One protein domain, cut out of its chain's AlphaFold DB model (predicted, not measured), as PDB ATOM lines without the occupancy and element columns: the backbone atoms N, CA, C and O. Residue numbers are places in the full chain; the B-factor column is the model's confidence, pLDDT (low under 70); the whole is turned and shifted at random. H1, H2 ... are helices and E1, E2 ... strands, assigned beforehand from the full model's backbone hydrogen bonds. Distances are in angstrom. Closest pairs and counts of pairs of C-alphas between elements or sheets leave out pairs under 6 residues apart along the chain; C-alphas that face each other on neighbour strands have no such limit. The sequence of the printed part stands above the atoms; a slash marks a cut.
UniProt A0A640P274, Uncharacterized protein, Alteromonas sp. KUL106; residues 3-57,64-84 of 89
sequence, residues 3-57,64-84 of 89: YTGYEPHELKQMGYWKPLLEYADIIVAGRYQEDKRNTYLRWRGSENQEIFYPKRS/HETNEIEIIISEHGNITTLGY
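This is residues 3 to 57 and 64 to 84 of the 89 residues of an uncharacterized protein of Alteromonas sp. KUL106 (UniProt A0A640P274). Little regular structure: an elongated, loose body with the hairpin E3 and E4 at one end, two short helices, H1 and H2, at the other, and between them the hairpin E1 and E2 with a long loop, residues 30 to 49. Of 76 residues printed, 27 are in named elements, ordered H1 H2 E1 E2 E3 E4, class mixed, both sheets antiparallel. The radius of gyration of the C-alphas is 14.9 A; the spans are 47 by 30 by 24 A.

E3 is residues 70 to 73, E4 79 to 82, 10.0 A long, ending at C-alpha 82 (-19.016, 66.293, 118.674). E1 is 27 to 29, E2 50 to 52. H1, 8 to 13, begins at C-alpha 8 (-31.451, 47.078, 129.186); H2, 17 to 23, is 10.4 A long.

In hairpin E3 and E4, N 72 and O 80, 2.9 A, are within hydrogen-bond range; in hairpin E1 and E2, N 27 and O 52, 3.0 A. E3 and E4 are apart from the other elements. H1 and H2 only just touch, with 3 pairs of C-alphas within 8 A, only at the corner; the closest C-alphas are Leu 11 and Trp 17, 5.0 A. Every O i to N i+4 pair in both is within hydrogen-bond range.

The farthest C-alphas, Gln 13 and His 76, are 47.5 A apart. Residues 58 to 63 are not printed, a gap of 17.4 A between C-alphas 57 and 64. E1 to E2 is a long link. Residue 64 has pLDDT under 70.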
ATOM      1  N   TYR A   3     -28.545  56.170 121.470       95.56
ATOM      2  CA  TYR A   3     -28.455  56.322 122.925       95.56
ATOM      3  C   TYR A   3     -29.857  56.247 123.515       95.56
ATOM      4  O   TYR A   3     -30.716  57.047 123.153       95.56
ATOM      5  N   THR A   4     -30.109  55.275 124.386       96.88
ATOM      6  CA  THR A   4     -31.476  55.014 124.856       96.88
ATOM      7  C   THR A   4     -31.828  55.808 126.106       96.88
ATOM      8  O   THR A   4     -32.989  56.147 126.292       96.88
ATOM      9  N   GLY A   5     -30.855  56.064 126.987       96.94
ATOM     10  CA  GLY A   5     -31.118  56.592 128.330       96.94
ATOM     11  C   GLY A   5     -31.920  55.637 129.228       96.94
ATOM     12  O   GLY A   5     -32.319  56.024 130.320       96.94
ATOM     13  N   TYR A   6     -32.146  54.400 128.784       97.94
ATOM     14  CA  TYR A   6     -32.842  53.350 129.523       97.94
ATOM     15  C   TYR A   6     -31.889  52.197 129.792       97.94
ATOM     16  O   TYR A   6     -31.077  51.835 128.935       97.94
ATOM     17  N   GLU A   7     -32.042  51.576 130.951       97.38
ATOM     18  CA  GLU A   7     -31.358  50.336 131.269       97.38
ATOM     19  C   GLU A   7     -31.872  49.197 130.366       97.38
ATOM     20  O   GLU A   7     -33.051  49.173 129.985       97.38
ATOM     21  N   PRO A   8     -31.040  48.188 130.047       96.56
ATOM     22  CA  PRO A   8     -31.451  47.078 129.186       96.56
ATOM     23  C   PRO A   8     -32.715  46.342 129.660       96.56
ATOM     24  O   PRO A   8     -33.466  45.811 128.840       96.56
ATOM     25  N   HIS A   9     -32.966  46.284 130.973       97.62
ATOM     26  CA  HIS A   9     -34.162  45.639 131.521       97.62
ATOM     27  C   HIS A   9     -35.440  46.453 131.264       97.62
ATOM     28  O   HIS A   9     -36.464  45.859 130.929       97.62
ATOM     29  N   GLU A  10     -35.371  47.786 131.324       98.31
ATOM     30  CA  GLU A  10     -36.493  48.685 131.020       98.31
ATOM     31  C   GLU A  10     -36.890  48.543 129.545       98.31
ATOM     32  O   GLU A  10     -38.054  48.317 129.219       98.31
ATOM     33  N   LEU A  11     -35.901  48.530 128.642       97.81
ATOM     34  CA  LEU A  11     -36.122  48.327 127.204       97.81
ATOM     35  C   LEU A  11     -36.767  46.973 126.885       97.81
ATOM     36  O   LEU A  11     -37.559  46.869 125.946       97.81
ATOM     37  N   LYS A  12     -36.427  45.921 127.641       97.69
ATOM     38  CA  LYS A  12     -37.056  44.599 127.500       97.69
ATOM     39  C   LYS A  12     -38.508  44.625 127.975       97.69
ATOM     40  O   LYS A  12     -39.362  44.096 127.271       97.69
ATOM     41  N   GLN A  13     -38.784  45.253 129.119       98.31
ATOM     42  CA  GLN A  13     -40.137  45.383 129.671       98.31
ATOM     43  C   GLN A  13     -41.057  46.204 128.761       98.31
ATOM     44  O   GLN A  13     -42.203  45.826 128.547       98.31
ATOM     45  N   MET A  14     -40.539  47.277 128.164       97.62
ATOM     46  CA  MET A  14     -41.276  48.133 127.225       97.62
ATOM     47  C   MET A  14     -41.419  47.514 125.823       97.62
ATOM     48  O   MET A  14     -42.072  48.088 124.956       97.62
ATOM     49  N   GLY A  15     -40.788  46.363 125.563       97.62
ATOM     50  CA  GLY A  15     -40.822  45.694 124.259       97.62
ATOM     51  C   GLY A  15     -39.917  46.314 123.186       97.62
ATOM     52  O   GLY A  15     -39.888  45.819 122.061       97.62
ATOM     53  N   TYR A  16     -39.124  47.337 123.514       97.19
ATOM     54  CA  TYR A  16     -38.245  48.034 122.566       97.19
ATOM     55  C   TYR A  16     -36.904  47.338 122.318       97.19
ATOM     56  O   TYR A  16     -36.241  47.622 121.322       97.19
ATOM     57  N   TRP A  17     -36.511  46.385 123.167       96.31
ATOM     58  CA  TRP A  17     -35.233  45.685 123.011       96.31
ATOM     59  C   TRP A  17     -35.106  44.942 121.673       96.31
ATOM     60  O   TRP A  17     -34.067  45.016 121.021       96.31
ATOM     61  N   LYS A  18     -36.161  44.242 121.234       95.31
ATOM     62  CA  LYS A  18     -36.143  43.500 119.962       95.31
ATOM     63  C   LYS A  18     -36.030  44.435 118.745       95.31
ATOM     64  O   LYS A  18     -35.101  44.219 117.971       95.31
ATOM     65  N   PRO A  19     -36.872  45.480 118.595       95.19
ATOM     66  CA  PRO A  19     -36.706  46.467 117.525       95.19
ATOM     67  C   PRO A  19     -35.313  47.100 117.490       95.19
ATOM     68  O   PRO A  19     -34.722  47.225 116.421       95.19
ATOM     69  N   LEU A  20     -34.745  47.450 118.650       95.19
ATOM     70  CA  LEU A  20     -33.398  48.020 118.711       95.19
ATOM     71  C   LEU A  20     -32.341  47.052 118.166       95.19
ATOM     72  O   LEU A  20     -31.493  47.459 117.379       95.19
ATOM     73  N   LEU A  21     -32.408  45.768 118.530       93.56
ATOM     74  CA  LEU A  21     -31.500  44.746 117.999       93.56
ATOM     75  C   LEU A  21     -31.688  44.476 116.495       93.56
ATOM     76  O   LEU A  21     -30.786  43.935 115.858       93.56
ATOM     77  N   GLU A  22     -32.855  44.777 115.932       93.75
ATOM     78  CA  GLU A  22     -33.128  44.544 114.514       93.75
ATOM     79  C   GLU A  22     -32.646  45.697 113.630       93.75
ATOM     80  O   GLU A  22     -32.111  45.444 112.546       93.75
ATOM     81  N   TYR A  23     -32.824  46.936 114.100       92.31
ATOM     82  CA  TYR A  23     -32.676  48.133 113.272       92.31
ATOM     83  C   TYR A  23     -31.482  49.022 113.627       92.31
ATOM     84  O   TYR A  23     -31.082  49.832 112.797       92.31
ATOM     85  N   ALA A  24     -30.906  48.910 114.828       92.81
ATOM     86  CA  ALA A  24     -29.733  49.700 115.195       92.81
ATOM     87  C   ALA A  24     -28.424  48.960 114.867       92.81
ATOM     88  O   ALA A  24     -28.302  47.759 115.090       92.81
ATOM     89  N   ASP A  25     -27.404  49.694 114.421       91.38
ATOM     90  CA  ASP A  25     -26.037  49.159 114.291       91.38
ATOM     91  C   ASP A  25     -25.262  49.165 115.618       91.38
ATOM     92  O   ASP A  25     -24.390  48.324 115.840       91.38
ATOM     93  N   ILE A  26     -25.571  50.126 116.495       92.50
ATOM     94  CA  ILE A  26     -24.997  50.296 117.837       92.50
ATOM     95  C   ILE A  26     -26.108  50.785 118.761       92.50
ATOM     96  O   ILE A  26     -26.811  51.745 118.417       92.50
ATOM     97  N   ILE A  27     -26.212  50.184 119.943       95.38
ATOM     98  CA  ILE A  27     -27.100  50.623 121.022       95.38
ATOM     99  C   ILE A  27     -26.230  50.991 122.221       95.38
ATOM    100  O   ILE A  27     -25.473  50.152 122.697       95.38
ATOM    101  N   VAL A  28     -26.361  52.213 122.722       95.56
ATOM    102  CA  VAL A  28     -25.769  52.648 123.989       95.56
ATOM    103  C   VAL A  28     -26.896  52.715 125.015       95.56
ATOM    104  O   VAL A  28     -27.782  53.569 124.913       95.56
ATOM    105  N   ALA A  29     -26.906  51.775 125.958       97.62
ATOM    106  CA  ALA A  29     -27.916  51.681 127.006       97.62
ATOM    107  C   ALA A  29     -27.400  52.240 128.336       97.62
ATOM    108  O   ALA A  29     -26.196  52.268 128.578       97.62
ATOM    109  N   GLY A  30     -28.327  52.664 129.192       97.88
ATOM    110  CA  GLY A  30     -28.037  53.263 130.490       97.88
ATOM    111  C   GLY A  30     -28.118  54.789 130.484       97.88
ATOM    112  O   GLY A  30     -27.804  55.470 129.497       97.88
ATOM    113  N   ARG A  31     -28.572  55.339 131.612       96.94
ATOM    114  CA  ARG A  31     -28.635  56.793 131.836       96.94
ATOM    115  C   ARG A  31     -27.233  57.371 131.969       96.94
ATOM    116  O   ARG A  31     -26.345  56.720 132.505       96.94
ATOM    117  N   TYR A  32     -27.047  58.609 131.533       95.62
ATOM    118  CA  TYR A  32     -25.822  59.336 131.839       95.62
ATOM    119  C   TYR A  32     -25.765  59.677 133.336       95.62
ATOM    120  O   TYR A  32     -26.749  60.171 133.892       95.62
ATOM    121  N   GLN A  33     -24.621  59.415 133.970       96.75
ATOM    122  CA  GLN A  33     -24.337  59.753 135.366       96.75
ATOM    123  C   GLN A  33     -23.077  60.627 135.421       96.75
ATOM    124  O   GLN A  33     -22.007  60.200 134.980       96.75
ATOM    125  N   GLU A  34     -23.212  61.860 135.920       94.44
ATOM    126  CA  GLU A  34     -22.121  62.851 135.961       94.44
ATOM    127  C   GLU A  34     -20.968  62.405 136.870       94.44
ATOM    128  O   GLU A  34     -19.804  62.590 136.533       94.44
ATOM    129  N   ASP A  35     -21.275  61.746 137.990       96.94
ATOM    130  CA  ASP A  35     -20.293  61.175 138.921       96.94
ATOM    131  C   ASP A  35     -19.467  60.035 138.307       96.94
ATOM    132  O   ASP A  35     -18.402  59.697 138.818       96.94
ATOM    133  N   LYS A  36     -19.934  59.474 137.188       95.94
ATOM    134  CA  LYS A  36     -19.249  58.432 136.413       95.94
ATOM    135  C   LYS A  36     -18.792  58.923 135.045       95.94
ATOM    136  O   LYS A  36     -18.548  58.112 134.152       95.94
ATOM    137  N   ARG A  37     -18.723  60.242 134.844       93.25
ATOM    138  CA  ARG A  37     -18.286  60.836 133.580       93.25
ATOM    139  C   ARG A  37     -16.872  60.366 133.236       93.25
ATOM    140  O   ARG A  37     -15.944  60.561 134.016       93.25
ATOM    141  N   ASN A  38     -16.690  59.819 132.037       90.88
ATOM    142  CA  ASN A  38     -15.396  59.345 131.559       90.88
ATOM    143  C   ASN A  38     -15.233  59.637 130.059       90.88
ATOM    144  O   ASN A  38     -15.927  59.078 129.214       90.88
ATOM    145  N   THR A  39     -14.291  60.526 129.733       87.62
ATOM    146  CA  THR A  39     -13.988  60.989 128.368       87.62
ATOM    147  C   THR A  39     -12.967  60.122 127.642       87.62
ATOM    148  O   THR A  39     -12.483  60.526 126.593       87.62
ATOM    149  N   TYR A  40     -12.585  58.967 128.182       87.81
ATOM    150  CA  TYR A  40     -11.718  57.998 127.502       87.81
ATOM    151  C   TYR A  40     -12.513  56.845 126.882       87.81
ATOM    152  O   TYR A  40     -11.955  56.047 126.129       87.81
ATOM    153  N   LEU A  41     -13.813  56.764 127.177       88.69
ATOM    154  CA  LEU A  41     -14.684  55.717 126.672       88.69
ATOM    155  C   LEU A  41     -15.068  55.973 125.218       88.69
ATOM    156  O   LEU A  41     -15.378  57.093 124.805       88.69
ATOM    157  N   ARG A  42     -15.117  54.892 124.445       88.06
ATOM    158  CA  ARG A  42     -15.616  54.930 123.076       88.06
ATOM    159  C   ARG A  42     -17.124  55.153 123.094       88.06
ATOM    160  O   ARG A  42     -17.840  54.376 123.718       88.06
ATOM    161  N   TRP A  43     -17.600  56.195 122.410       87.88
ATOM    162  CA  TRP A  43     -19.023  56.462 122.129       87.88
ATOM    163  C   TRP A  43     -19.974  56.463 123.337       87.88
ATOM    164  O   TRP A  43     -21.173  56.245 123.188       87.88
ATOM    165  N   ARG A  44     -19.477  56.705 124.547       92.06
ATOM    166  CA  ARG A  44     -20.316  56.900 125.731       92.06
ATOM    167  C   ARG A  44     -19.628  57.840 126.699       92.06
ATOM    168  O   ARG A  44     -18.407  57.880 126.753       92.06
ATOM    169  N   GLY A  45     -20.429  58.608 127.424       91.62
ATOM    170  CA  GLY A  45     -19.920  59.659 128.299       91.62
ATOM    171  C   GLY A  45     -19.775  59.229 129.749       91.62
ATOM    172  O   GLY A  45     -19.175  59.963 130.527       91.62
ATOM    173  N   SER A  46     -20.348  58.082 130.126       94.62
ATOM    174  CA  SER A  46     -20.414  57.628 131.513       94.62
ATOM    175  C   SER A  46     -20.163  56.123 131.632       94.62
ATOM    176  O   SER A  46     -20.612  55.342 130.789       94.62
ATOM    177  N   GLU A  47     -19.439  55.707 132.673       95.56
ATOM    178  CA  GLU A  47     -18.971  54.323 132.856       95.56
ATOM    179  C   GLU A  47     -20.093  53.305 133.061       95.56
ATOM    180  O   GLU A  47     -19.918  52.131 132.747       95.56
ATOM    181  N   ASN A  48     -21.255  53.734 133.560       96.19
ATOM    182  CA  ASN A  48     -22.403  52.843 133.732       96.19
ATOM    183  C   ASN A  48     -23.153  52.557 132.423       96.19
ATOM    184  O   ASN A  48     -24.106  51.785 132.440       96.19
ATOM    185  N   GLN A  49     -22.790  53.216 131.321       96.00
ATOM    186  CA  GLN A  49     -23.423  52.978 130.033       96.00
ATOM    187  C   GLN A  49     -22.783  51.766 129.344       96.00
ATOM    188  O   GLN A  49     -21.564  51.589 129.361       96.00
ATOM    189  N   GLU A  50     -23.606  50.954 128.689       94.75
ATOM    190  CA  GLU A  50     -23.183  49.730 128.008       94.75
ATOM    191  C   GLU A  50     -23.424  49.825 126.502       94.75
ATOM    192  O   GLU A  50     -24.485  50.269 126.053       94.75
ATOM    193  N   ILE A  51     -22.451  49.366 125.712       92.88
ATOM    194  CA  ILE A  51     -22.550  49.326 124.253       92.88
ATOM    195  C   ILE A  51     -22.902  47.915 123.805       92.88
ATOM    196  O   ILE A  51     -22.172  46.957 124.057       92.88
ATOM    197  N   PHE A  52     -24.003  47.797 123.075       92.81
ATOM    198  CA  PHE A  52     -24.433  46.560 122.448       92.81
ATOM    199  C   PHE A  52     -24.270  46.659 120.936       92.81
ATOM    200  O   PHE A  52     -24.695  47.630 120.305       92.81
ATOM    201  N   TYR A  53     -23.709  45.596 120.363       91.38
ATOM    202  CA  TYR A  53     -23.534  45.413 118.926       91.38
ATOM    203  C   TYR A  53     -24.511  44.347 118.437       91.38
ATOM    204  O   TYR A  53     -24.264  43.146 118.644       91.38
ATOM    205  N   PRO A  54     -25.629  44.734 117.800       90.38
ATOM    206  CA  PRO A  54     -26.565  43.763 117.260       90.38
ATOM    207  C   PRO A  54     -25.901  42.875 116.205       90.38
ATOM    208  O   PRO A  54     -24.914  43.258 115.583       90.38
ATOM    209  N   LYS A  55     -26.422  41.660 115.991       81.75
ATOM    210  CA  LYS A  55     -25.782  40.658 115.108       81.75
ATOM    211  C   LYS A  55     -25.579  41.137 113.667       81.75
ATOM    212  O   LYS A  55     -24.710  40.618 112.979       81.75
ATOM    213  N   ARG A  56     -26.403  42.080 113.212       80.06
ATOM    214  CA  ARG A  56     -26.326  42.679 111.874       80.06
ATOM    215  C   ARG A  56     -25.354  43.854 111.778       80.06
ATOM    216  O   ARG A  56     -25.104  44.316 110.670       80.06
ATOM    217  N   SER A  57     -24.817  44.314 112.907       79.94
ATOM    218  CA  SER A  57     -23.825  45.381 112.935       79.94
ATOM    219  C   SER A  57     -22.605  44.971 112.115       79.94
ATOM    220  O   SER A  57     -22.061  43.883 112.295       79.94
ATOM    221  N   HIS A  64      -9.693  48.648 120.434       68.69
ATOM    222  CA  HIS A  64      -9.319  49.081 121.778       68.69
ATOM    223  C   HIS A  64     -10.263  50.201 122.240       68.69
ATOM    224  O   HIS A  64     -10.764  50.974 121.422       68.69
ATOM    225  N   GLU A  65     -10.510  50.278 123.545       75.12
ATOM    226  CA  GLU A  65     -11.354  51.320 124.122       75.12
ATOM    227  C   GLU A  65     -10.626  52.666 124.035       75.12
ATOM    228  O   GLU A  65      -9.645  52.899 124.739       75.12
ATOM    229  N   THR A  66     -11.068  53.534 123.126       80.19
ATOM    230  CA  THR A  66     -10.514  54.883 122.970       80.19
ATOM    231  C   THR A  66     -11.641  55.863 122.704       80.19
ATOM    232  O   THR A  66     -12.599  55.527 122.003       80.19
ATOM    233  N   ASN A  67     -11.508  57.086 123.206       83.25
ATOM    234  CA  ASN A  67     -12.413  58.161 122.839       83.25
ATOM    235  C   ASN A  67     -12.262  58.518 121.357       83.25
ATOM    236  O   ASN A  67     -11.154  58.606 120.832       83.25
ATOM    237  N   GLU A  68     -13.392  58.775 120.714       86.75
ATOM    238  CA  GLU A  68     -13.473  59.256 119.343       86.75
ATOM    239  C   GLU A  68     -14.279  60.556 119.350       86.75
ATOM    240  O   GLU A  68     -15.372  60.619 119.922       86.75
ATOM    241  N   ILE A  69     -13.739  61.593 118.711       87.62
ATOM    242  CA  ILE A  69     -14.414  62.879 118.528       87.62
ATOM    243  C   ILE A  69     -14.576  63.163 117.041       87.62
ATOM    244  O   ILE A  69     -13.720  62.805 116.230       87.62
ATOM    245  N   GLU A  70     -15.666  63.829 116.688       88.31
ATOM    246  CA  GLU A  70     -15.905  64.298 115.327       88.31
ATOM    247  C   GLU A  70     -15.655  65.802 115.279       88.31
ATOM    248  O   GLU A  70     -16.167  66.553 116.111       88.31
ATOM    249  N   ILE A  71     -14.849  66.241 114.313       92.75
ATOM    250  CA  ILE A  71     -14.566  67.655 114.074       92.75
ATOM    251  C   ILE A  71     -15.161  68.021 112.720       92.75
ATOM    252  O   ILE A  71     -14.723  67.522 111.686       92.75
ATOM    253  N   ILE A  72     -16.145  68.914 112.737       94.38
ATOM    254  CA  ILE A  72     -16.800  69.435 111.540       94.38
ATOM    255  C   ILE A  72     -16.276  70.851 111.307       94.38
ATOM    256  O   ILE A  72     -16.431  71.715 112.172       94.38
ATOM    257  N   ILE A  73     -15.669  71.086 110.143       96.38
ATOM    258  CA  ILE A  73     -15.176  72.402 109.714       96.38
ATOM    259  C   ILE A  73     -16.100  72.911 108.608       96.38
ATOM    260  O   ILE A  73     -16.231  72.266 107.568       96.38
ATOM    261  N   SER A  74     -16.764  74.046 108.832       96.00
ATOM    262  CA  SER A  74     -17.659  74.639 107.835       96.00
ATOM    263  C   SER A  74     -16.898  75.394 106.742       96.00
ATOM    264  O   SER A  74     -15.728  75.745 106.897       96.00
ATOM    265  N   GLU A  75     -17.596  75.740 105.658       96.00
ATOM    266  CA  GLU A  75     -17.070  76.580 104.572       96.00
ATOM    267  C   GLU A  75     -16.607  77.981 105.024       96.00
ATOM    268  O   GLU A  75     -15.790  78.613 104.360       96.00
ATOM    269  N   HIS A  76     -17.086  78.454 106.180       96.44
ATOM    270  CA  HIS A  76     -16.691  79.727 106.791       96.44
ATOM    271  C   HIS A  76     -15.623  79.568 107.884       96.44
ATOM    272  O   HIS A  76     -15.314  80.528 108.585       96.44
ATOM    273  N   GLY A  77     -15.072  78.363 108.059       93.19
ATOM    274  CA  GLY A  77     -14.049  78.077 109.064       93.19
ATOM    275  C   GLY A  77     -14.579  77.909 110.492       93.19
ATOM    276  O   GLY A  77     -13.779  77.879 111.424       93.19
ATOM    277  N   ASN A  78     -15.897  77.775 110.690       95.88
ATOM    278  CA  ASN A  78     -16.445  77.441 112.007       95.88
ATOM    279  C   ASN A  78     -16.129  75.979 112.342       95.88
ATOM    280  O   ASN A  78     -16.266  75.109 111.483       95.88
ATOM    281  N   ILE A  79     -15.753  75.716 113.596       93.88
ATOM    282  CA  ILE A  79     -15.413  74.378 114.086       93.88
ATOM    283  C   ILE A  79     -16.496  73.914 115.061       93.88
ATOM    284  O   ILE A  79     -16.743  74.568 116.074       93.88
ATOM    285  N   THR A  80     -17.090  72.756 114.785       92.50
ATOM    286  CA  THR A  80     -17.971  72.041 115.716       92.50
ATOM    287  C   THR A  80     -17.293  70.748 116.139       92.50
ATOM    288  O   THR A  80     -16.886  69.957 115.291       92.50
ATOM    289  N   THR A  81     -17.191  70.515 117.446       90.00
ATOM    290  CA  THR A  81     -16.684  69.255 118.002       90.00
ATOM    291  C   THR A  81     -17.837  68.467 118.608       90.00
ATOM    292  O   THR A  81     -18.526  68.966 119.497       90.00
ATOM    293  N   LEU A  82     -18.041  67.241 118.137       87.69
ATOM    294  CA  LEU A  82     -19.016  66.293 118.674       87.69
ATOM    295  C   LEU A  82     -18.293  65.136 119.378       87.69
ATOM    296  O   LEU A  82     -17.109  64.883 119.145       87.69
ATOM    297  N   GLY A  83     -19.017  64.421 120.239       85.62
ATOM    298  CA  GLY A  83     -18.471  63.366 121.097       85.62
ATOM    299  C   GLY A  83     -18.214  63.860 122.521       85.62
ATOM    300  O   GLY A  83     -18.893  64.772 122.995       85.62
ATOM    301  N   TYR A  84     -17.239  63.257 123.205       84.94
ATOM    302  CA  TYR A  84     -16.910  63.566 124.604       84.94
ATOM    303  C   TYR A  84     -15.484  64.131 124.736       84.94
ATOM    304  O   TYR A  84     -14.633  63.491 125.357       84.94
TER     305      TYR A  84